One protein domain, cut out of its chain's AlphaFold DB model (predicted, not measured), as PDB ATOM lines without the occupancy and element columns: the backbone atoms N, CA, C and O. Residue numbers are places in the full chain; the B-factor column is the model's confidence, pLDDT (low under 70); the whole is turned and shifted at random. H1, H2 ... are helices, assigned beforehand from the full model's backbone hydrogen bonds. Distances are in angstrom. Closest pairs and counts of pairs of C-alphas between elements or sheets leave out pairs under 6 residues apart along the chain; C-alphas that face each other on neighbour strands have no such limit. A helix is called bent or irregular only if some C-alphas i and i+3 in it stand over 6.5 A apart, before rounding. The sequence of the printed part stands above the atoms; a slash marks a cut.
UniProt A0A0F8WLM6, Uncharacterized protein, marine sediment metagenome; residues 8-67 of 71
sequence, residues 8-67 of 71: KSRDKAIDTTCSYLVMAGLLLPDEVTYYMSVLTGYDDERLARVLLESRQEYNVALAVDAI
ATOM      1  N   LYS A   8      42.034  18.176  46.123       91.12
ATOM      2  CA  LYS A   8      43.261  17.383  45.954       91.12
ATOM      3  C   LYS A   8      42.966  15.890  45.922       91.12
ATOM      4  O   LYS A   8      43.549  15.163  45.120       91.12
ATOM      5  N   SER A   9      42.073  15.426  46.793       92.00
ATOM      6  CA  SER A   9      41.645  14.025  46.787       92.00
ATOM      7  C   SER A   9      40.873  13.676  45.519       92.00
ATOM      8  O   SER A   9      40.990  12.553  45.034       92.00
ATOM      9  N   ARG A  10      40.132  14.637  44.957       94.31
ATOM     10  CA  ARG A  10      39.405  14.481  43.695       94.31
ATOM     11  C   ARG A  10      40.348  14.218  42.523       94.31
ATOM     12  O   ARG A  10      40.198  13.198  41.856       94.31
ATOM     13  N   ASP A  11      41.332  15.090  42.320       95.31
ATOM     14  CA  ASP A  11      42.295  14.964  41.218       95.31
ATOM     15  C   ASP A  11      43.076  13.650  41.333       95.31
ATOM     16  O   ASP A  11      43.141  12.861  40.394       95.31
ATOM     17  N   LYS A  12      43.547  13.333  42.546       95.88
ATOM     18  CA  LYS A  12      44.255  12.077  42.810       95.88
ATOM     19  C   LYS A  12      43.395  10.840  42.535       95.88
ATOM     20  O   LYS A  12      43.918   9.826  42.067       95.88
ATOM     21  N   ALA A  13      42.101  10.881  42.856       95.12
ATOM     22  CA  ALA A  13      41.192   9.770  42.592       95.12
ATOM     23  C   ALA A  13      40.982   9.561  41.084       95.12
ATOM     24  O   ALA A  13      41.007   8.419  40.627       95.12
ATOM     25  N   ILE A  14      40.845  10.646  40.319       97.56
ATOM     26  CA  ILE A  14      40.753  10.611  38.852       97.56
ATOM     27  C   ILE A  14      42.027   9.998  38.249       97.56
ATOM     28  O   ILE A  14      41.930   9.033  37.486       97.56
ATOM     29  N   ASP A  15      43.206  10.480  38.649       97.38
ATOM     30  CA  ASP A  15      44.505   9.984  38.164       97.38
ATOM     31  C   ASP A  15      44.693   8.488  38.447       97.38
ATOM     32  O   ASP A  15      45.108   7.706  37.584       97.38
ATOM     33  N   THR A  16      44.369   8.079  39.676       95.88
ATOM     34  CA  THR A  16      44.511   6.691  40.128       95.88
ATOM     35  C   THR A  16      43.586   5.770  39.339       95.88
ATOM     36  O   THR A  16      44.011   4.705  38.893       95.88
ATOM     37  N   THR A  17      42.338   6.187  39.126       96.88
ATOM     38  CA  THR A  17      41.363   5.421  38.344       96.88
ATOM     39  C   THR A  17      41.811   5.257  36.900       96.88
ATOM     40  O   THR A  17      41.831   4.132  36.408       96.88
ATOM     41  N   CYS A  18      42.256   6.329  36.238       97.62
ATOM     42  CA  CYS A  18      42.754   6.231  34.865       97.62
ATOM     43  C   CYS A  18      43.972   5.301  34.774       97.62
ATOM     44  O   CYS A  18      44.037   4.457  33.884       97.62
ATOM     45  N   SER A  19      44.893   5.385  35.739       96.38
ATOM     46  CA  SER A  19      46.058   4.494  35.811       96.38
ATOM     47  C   SER A  19      45.654   3.022  35.934       96.38
ATOM     48  O   SER A  19      46.201   2.169  35.236       96.38
ATOM     49  N   TYR A  20      44.673   2.706  36.784       95.19
ATOM     50  CA  TYR A  20      44.166   1.340  36.929       95.19
ATOM     51  C   TYR A  20      43.474   0.826  35.674       95.19
ATOM     52  O   TYR A  20      43.712  -0.317  35.286       95.19
ATOM     53  N   LEU A  21      42.664   1.653  35.017       95.88
ATOM     54  CA  LEU A  21      42.005   1.261  33.775       95.88
ATOM     55  C   LEU A  21      43.026   0.975  32.665       95.88
ATOM     56  O   LEU A  21      42.888  -0.028  31.968       95.88
ATOM     57  N   VAL A  22      44.096   1.770  32.562       96.88
ATOM     58  CA  VAL A  22      45.208   1.498  31.633       96.88
ATOM     59  C   VAL A  22      45.914   0.188  31.978       96.88
ATOM     60  O   VAL A  22      46.134  -0.642  31.100       96.88
ATOM     61  N   MET A  23      46.234  -0.043  33.254       93.50
ATOM     62  CA  MET A  23      46.875  -1.290  33.696       93.50
ATOM     63  C   MET A  23      46.019  -2.532  33.420       93.50
ATOM     64  O   MET A  23      46.570  -3.592  33.136       93.50
ATOM     65  N   ALA A  24      44.694  -2.409  33.501       92.69
ATOM     66  CA  ALA A  24      43.751  -3.477  33.173       92.69
ATOM     67  C   ALA A  24      43.470  -3.614  31.665       92.69
ATOM     68  O   ALA A  24      42.742  -4.524  31.273       92.69
ATOM     69  N   GLY A  25      44.007  -2.727  30.819       93.62
ATOM     70  CA  GLY A  25      43.719  -2.703  29.382       93.62
ATOM     71  C   GLY A  25      42.288  -2.273  29.038       93.62
ATOM     72  O   GLY A  25      41.805  -2.589  27.955       93.62
ATOM     73  N   LEU A  26      41.606  -1.585  29.958       93.31
ATOM     74  CA  LEU A  26      40.234  -1.078  29.807       93.31
ATOM     75  C   LEU A  26      40.185   0.364  29.281       93.31
ATOM     76  O   LEU A  26      39.134   0.823  28.848       93.31
ATOM     77  N   LEU A  27      41.314   1.070  29.335       96.50
ATOM     78  CA  LEU A  27      41.498   2.415  28.797       96.50
ATOM     79  C   LEU A  27      42.822   2.452  28.035       96.50
ATOM     80  O   LEU A  27      43.841   1.988  28.557       96.50
ATOM     81  N   LEU A  28      42.833   2.992  26.818       97.62
ATOM     82  CA  LEU A  28      44.078   3.123  26.065       97.62
ATOM     83  C   LEU A  28      44.909   4.312  26.585       97.62
ATOM     84  O   LEU A  28      44.345   5.306  27.047       97.62
ATOM     85  N   PRO A  29      46.255   4.254  26.521       96.81
ATOM     86  CA  PRO A  29      47.106   5.335  27.023       96.81
ATOM     87  C   PRO A  29      46.847   6.709  26.383       96.81
ATOM     88  O   PRO A  29      46.989   7.731  27.052       96.81
ATOM     89  N   ASP A  30      46.470   6.748  25.107       97.50
ATOM     90  CA  ASP A  30      46.149   7.969  24.360       97.50
ATOM     91  C   ASP A  30      44.756   8.534  24.689       97.50
ATOM     92  O   ASP A  30      44.515   9.730  24.517       97.50
ATOM     93  N   GLU A  31      43.863   7.718  25.250       97.19
ATOM     94  CA  GLU A  31      42.528   8.130  25.696       97.19
ATOM     95  C   GLU A  31      42.531   8.767  27.094       97.19
ATOM     96  O   GLU A  31      41.566   9.440  27.470       97.19
ATOM     97  N   VAL A  32      43.613   8.603  27.867       97.19
ATOM     98  CA  VAL A  32      43.702   9.039  29.273       97.19
ATOM     99  C   VAL A  32      43.378  10.519  29.435       97.19
ATOM    100  O   VAL A  32      42.545  10.878  30.264       97.19
ATOM    101  N   THR A  33      43.987  11.392  28.630       97.25
ATOM    102  CA  THR A  33      43.772  12.842  28.742       97.25
ATOM    103  C   THR A  33      42.313  13.221  28.493       97.25
ATOM    104  O   THR A  33      41.750  14.039  29.224       97.25
ATOM    105  N   TYR A  34      41.680  12.602  27.493       97.50
ATOM    106  CA  TYR A  34      40.267  12.824  27.208       97.50
ATOM    107  C   TYR A  34      39.394  12.322  28.360       97.50
ATOM    108  O   TYR A  34      38.556  13.068  28.870       97.50
ATOM    109  N   TYR A  35      39.626  11.100  28.834       97.25
ATOM    110  CA  TYR A  35      38.827  10.505  29.898       97.25
ATOM    111  C   TYR A  35      38.946  11.273  31.221       97.25
ATOM    112  O   TYR A  35      37.933  11.565  31.856       97.25
ATOM    113  N   MET A  36      40.151  11.718  31.588       97.69
ATOM    114  CA  MET A  36      40.361  12.605  32.737       97.69
ATOM    115  C   MET A  36      39.540  13.890  32.615       97.69
ATOM    116  O   MET A  36      38.860  14.264  33.568       97.69
ATOM    117  N   SER A  37      39.536  14.531  31.438       97.44
ATOM    118  CA  SER A  37      38.749  15.753  31.216       97.44
ATOM    119  C   SER A  37      37.244  15.531  31.419       97.44
ATOM    120  O   SER A  37      36.565  16.379  32.003       97.44
ATOM    121  N   VAL A  38      36.733  14.362  31.016       97.25
ATOM    122  CA  VAL A  38      35.337  13.964  31.231       97.25
ATOM    123  C   VAL A  38      35.052  13.793  32.724       97.25
ATOM    124  O   VAL A  38      34.079  14.356  33.228       97.25
ATOM    125  N   LEU A  39      35.915  13.075  33.451       96.81
ATOM    126  CA  LEU A  39      35.761  12.840  34.892       96.81
ATOM    127  C   LEU A  39      35.833  14.135  35.710       96.81
ATOM    128  O   LEU A  39      35.062  14.310  36.657       96.81
ATOM    129  N   THR A  40      36.705  15.075  35.338       95.50
ATOM    130  CA  THR A  40      36.796  16.384  36.000       95.50
ATOM    131  C   THR A  40      35.473  17.146  35.917       95.50
ATOM    132  O   THR A  40      35.105  17.804  36.890       95.50
ATOM    133  N   GLY A  41      34.731  17.007  34.813       95.50
ATOM    134  CA  GLY A  41      33.437  17.657  34.595       95.50
ATOM    135  C   GLY A  41      32.247  17.039  35.339       95.50
ATOM    136  O   GLY A  41      31.163  17.620  35.325       95.50
ATOM    137  N   TYR A  42      32.402  15.877  35.981       95.94
ATOM    138  CA  TYR A  42      31.308  15.235  36.716       95.94
ATOM    139  C   TYR A  42      31.020  15.917  38.053       95.94
ATOM    140  O   TYR A  42      31.922  16.402  38.728       95.94
ATOM    141  N   ASP A  43      29.765  15.907  38.495       94.88
ATOM    142  CA  ASP A  43      29.475  16.192  39.898       94.88
ATOM    143  C   ASP A  43      30.070  15.106  40.818       94.88
ATOM    144  O   ASP A  43      30.547  14.060  40.372       94.88
ATOM    145  N   ASP A  44      30.094  15.378  42.119       93.31
ATOM    146  CA  ASP A  44      30.699  14.487  43.111       93.31
ATOM    147  C   ASP A  44      30.016  13.111  43.183       93.31
ATOM    148  O   ASP A  44      30.689  12.100  43.380       93.31
ATOM    149  N   GLU A  45      28.697  13.045  43.008       94.62
ATOM    150  CA  GLU A  45      27.935  11.801  43.135       94.62
ATOM    151  C   GLU A  45      28.176  10.886  41.929       94.62
ATOM    152  O   GLU A  45      28.427   9.685  42.069       94.62
ATOM    153  N   ARG A  46      28.156  11.467  40.727       95.75
ATOM    154  CA  ARG A  46      28.495  10.783  39.483       95.75
ATOM    155  C   ARG A  46      29.958  10.366  39.462       95.75
ATOM    156  O   ARG A  46      30.236   9.235  39.072       95.75
ATOM    157  N   LEU A  47      30.873  11.226  39.910       95.88
ATOM    158  CA  LEU A  47      32.283  10.860  40.013       95.88
ATOM    159  C   LEU A  47      32.461   9.670  40.964       95.88
ATOM    160  O   LEU A  47      33.093   8.692  40.585       95.88
ATOM    161  N   ALA A  48      31.870   9.708  42.161       95.44
ATOM    162  CA  ALA A  48      31.987   8.619  43.133       95.44
ATOM    163  C   ALA A  48      31.506   7.271  42.573       95.44
ATOM    164  O   ALA A  48      32.186   6.261  42.760       95.44
ATOM    165  N   ARG A  49      30.376   7.254  41.851       96.56
ATOM    166  CA  ARG A  49      29.878   6.048  41.168       96.56
ATOM    167  C   ARG A  49      30.887   5.495  40.170       96.56
ATOM    168  O   ARG A  49      31.243   4.326  40.262       96.56
ATOM    169  N   VAL A  50      31.396   6.345  39.280       95.75
ATOM    170  CA  VAL A  50      32.350   5.918  38.249       95.75
ATOM    171  C   VAL A  50      33.646   5.399  38.871       95.75
ATOM    172  O   VAL A  50      34.140   4.352  38.471       95.75
ATOM    173  N   LEU A  51      34.169   6.060  39.909       95.56
ATOM    174  CA  LEU A  51      35.363   5.588  40.620       95.56
ATOM    175  C   LEU A  51      35.155   4.196  41.251       95.56
ATOM    176  O   LEU A  51      36.069   3.369  41.231       95.56
ATOM    177  N   LEU A  52      33.969   3.930  41.809       96.06
ATOM    178  CA  LEU A  52      33.625   2.625  42.382       96.06
ATOM    179  C   LEU A  52      33.512   1.538  41.305       96.06
ATOM    180  O   LEU A  52      34.082   0.460  41.474       96.06
ATOM    181  N   GLU A  53      32.826   1.831  40.200       95.75
ATOM    182  CA  GLU A  53      32.661   0.918  39.062       95.75
ATOM    183  C   GLU A  53      34.018   0.561  38.441       95.75
ATOM    184  O   GLU A  53      34.368  -0.617  38.357       95.75
ATOM    185  N   SER A  54      34.855   1.556  38.137       94.81
ATOM    186  CA  SER A  54      36.201   1.325  37.595       94.81
ATOM    187  C   SER A  54      37.085   0.504  38.537       94.81
ATOM    188  O   SER A  54      37.886  -0.323  38.093       94.81
ATOM    189  N   ARG A  55      36.946   0.678  39.860       95.00
ATOM    190  CA  ARG A  55      37.677  -0.144  40.836       95.00
ATOM    191  C   ARG A  55      37.221  -1.601  40.806       95.00
ATOM    192  O   ARG A  55      38.053  -2.496  40.964       95.00
ATOM    193  N   GLN A  56      35.926  -1.845  40.628       95.38
ATOM    194  CA  GLN A  56      35.386  -3.194  40.495       95.38
ATOM    195  C   GLN A  56      35.893  -3.865  39.215       95.38
ATOM    196  O   GLN A  56      36.370  -4.998  39.283       95.38
ATOM    197  N   GLU A  57      35.873  -3.161  38.083       93.81
ATOM    198  CA  GLU A  57      36.391  -3.666  36.805       93.81
ATOM    199  C   GLU A  57      37.880  -4.020  36.885       93.81
ATOM    200  O   GLU A  57      38.281  -5.113  36.483       93.81
ATOM    201  N   TYR A  58      38.694  -3.152  37.495       93.88
ATOM    202  CA  TYR A  58      40.114  -3.422  37.724       93.88
ATOM    203  C   TYR A  58      40.343  -4.700  38.548       93.88
ATOM    204  O   TYR A  58      41.178  -5.532  38.195       93.88
ATOM    205  N   ASN A  59      39.584  -4.898  39.631       95.19
ATOM    206  CA  ASN A  59      39.701  -6.106  40.451       95.19
ATOM    207  C   ASN A  59      39.327  -7.376  39.667       95.19
ATOM    208  O   ASN A  59      39.966  -8.414  39.845       95.19
ATOM    209  N   VAL A  60      38.315  -7.298  38.798       95.56
ATOM    210  CA  VAL A  60      37.932  -8.410  37.915       95.56
ATOM    211  C   VAL A  60      39.047  -8.709  36.916       95.56
ATOM    212  O   VAL A  60      39.413  -9.873  36.761       95.56
ATOM    213  N   ALA A  61      39.638  -7.686  36.293       93.94
ATOM    214  CA  ALA A  61      40.763  -7.856  35.372       93.94
ATOM    215  C   ALA A  61      41.956  -8.551  36.050       93.94
ATOM    216  O   ALA A  61      42.485  -9.529  35.522       93.94
ATOM    217  N   LEU A  62      42.311  -8.130  37.271       93.00
ATOM    218  CA  LEU A  62      43.355  -8.785  38.065       93.00
ATOM    219  C   LEU A  62      43.036 -10.254  38.367       93.00
ATOM    220  O   LEU A  62      43.926 -11.102  38.293       93.00
ATOM    221  N   ALA A  63      41.785 -10.568  38.712       94.50
ATOM    222  CA  ALA A  63      41.368 -11.940  38.990       94.50
ATOM    223  C   ALA A  63      41.455 -12.824  37.736       94.50
ATOM    224  O   ALA A  63      41.972 -13.940  37.801       94.50
ATOM    225  N   VAL A  64      41.004 -12.316  36.587       94.38
ATOM    226  CA  VAL A  64      41.096 -13.015  35.298       94.38
ATOM    227  C   VAL A  64      42.552 -13.285  34.924       94.38
ATOM    228  O   VAL A  64      42.891 -14.404  34.536       94.38
ATOM    229  N   ASP A  65      43.430 -12.296  35.069       92.31
ATOM    230  CA  ASP A  65      44.849 -12.459  34.755       92.31
ATOM    231  C   ASP A  65      45.563 -13.413  35.713       92.31
ATOM    232  O   ASP A  65      46.426 -14.179  35.281       92.31
ATOM    233  N   ALA A  66      45.181 -13.433  36.991       93.81
ATOM    234  CA  ALA A  66      45.675 -14.424  37.940       93.81
ATOM    235  C   ALA A  66      45.286 -15.849  37.513       93.81
ATOM    236  O   ALA A  66      46.153 -16.720  37.456       93.81
ATOM    237  N   ILE A  67      44.023 -16.068  37.127       94.69
ATOM    238  CA  ILE A  67      43.535 -17.371  36.641       94.69
ATOM    239  C   ILE A  67      44.304 -17.813  35.390       94.69
ATOM    240  O   ILE A  67      44.711 -18.970  35.300       94.69
TER     241      ILE A  67
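Overview. This is residues 8 to 67 of the 71 residues of an uncharacterized protein of marine sediment metagenome (UniProt A0A0F8WLM6). A long helix, H3, makes the long axis of this small all-helix domain, and the short helix H2 forms an uneven V with it, the two arms joined by a tight turn at residues 41 to 43. H1 packs over one side of the V and touches both arms, running the same way as H3 and opposite to H2. The printed part has 60 residues with three named helices, in the order H1, H2, H3 along the chain, and no named strand; 49 residues are in the helices. The whole is compact, with a radius of gyration of the C-alphas of 11.6 A, yet its outline is only just elongated, with spans of 36 by 24 by 16 A.

Arrangement. The longest helix is H3, residues 44 to 67. H1, residues 8 to 23, touches H3, and H3 touches H1 with its residues 51 to 58 alone. The closest C-alphas of the two are those of Tyr 20 and Tyr 58, 6.3 A apart. H1 and H3 run the same way at a shallow tilt of 31 degrees, with their centres 11.4 A apart. H2, residues 32 to 40, touches H1, and H1 touches H2 with its residues 11 to 18 alone. Their closest C-alphas, those of Cys 18 and Val 32, are 6.3 A apart. H1 and H2 form a helical hairpin, running opposite ways at a tilt of 38 degrees, only just steep; their centres are 10.0 A apart. H2 and H3 are close but not clearly touching, with 1 pair of C-alphas within 8 A, those of Leu 39 and Leu 47 at 6.5 A. These two run opposite ways at a steep tilt of 39 degrees, with centres 16.5 A apart. In H1, H2 and H3 every O i to N i+4 pair is within hydrogen-bond range.

Along the chain. H3 has 24 residues and measures 35.0 A from the C-alpha of Asp 44 at (30.699, 14.487, 43.111) to that of Ile 67 at (43.535, -17.371, 36.641). H1 has 16 residues and measures 22.6 A from its first C-alpha, that of Lys 8 at (43.261, 17.383, 45.954), to its last, that of Met 23. H2 has 9 residues, from Val 32 to Thr 40, and measures 12.1 A from first to last C-alpha. No helix is bent or irregular.

Size, cuts and confidence. The two C-alphas farthest apart are those of Asp 43 and Ile 67, at 36.5 A. The first and last printed C-alphas, those of Lys 8 and Ile 67, are 36.0 A apart. The link from H1 to H2 is short, with 8 residues, and the link from H2 to H3 is tight, with 3. The printed part has no cut. Its mean pLDDT is 95.5, and no printed residue is under 70.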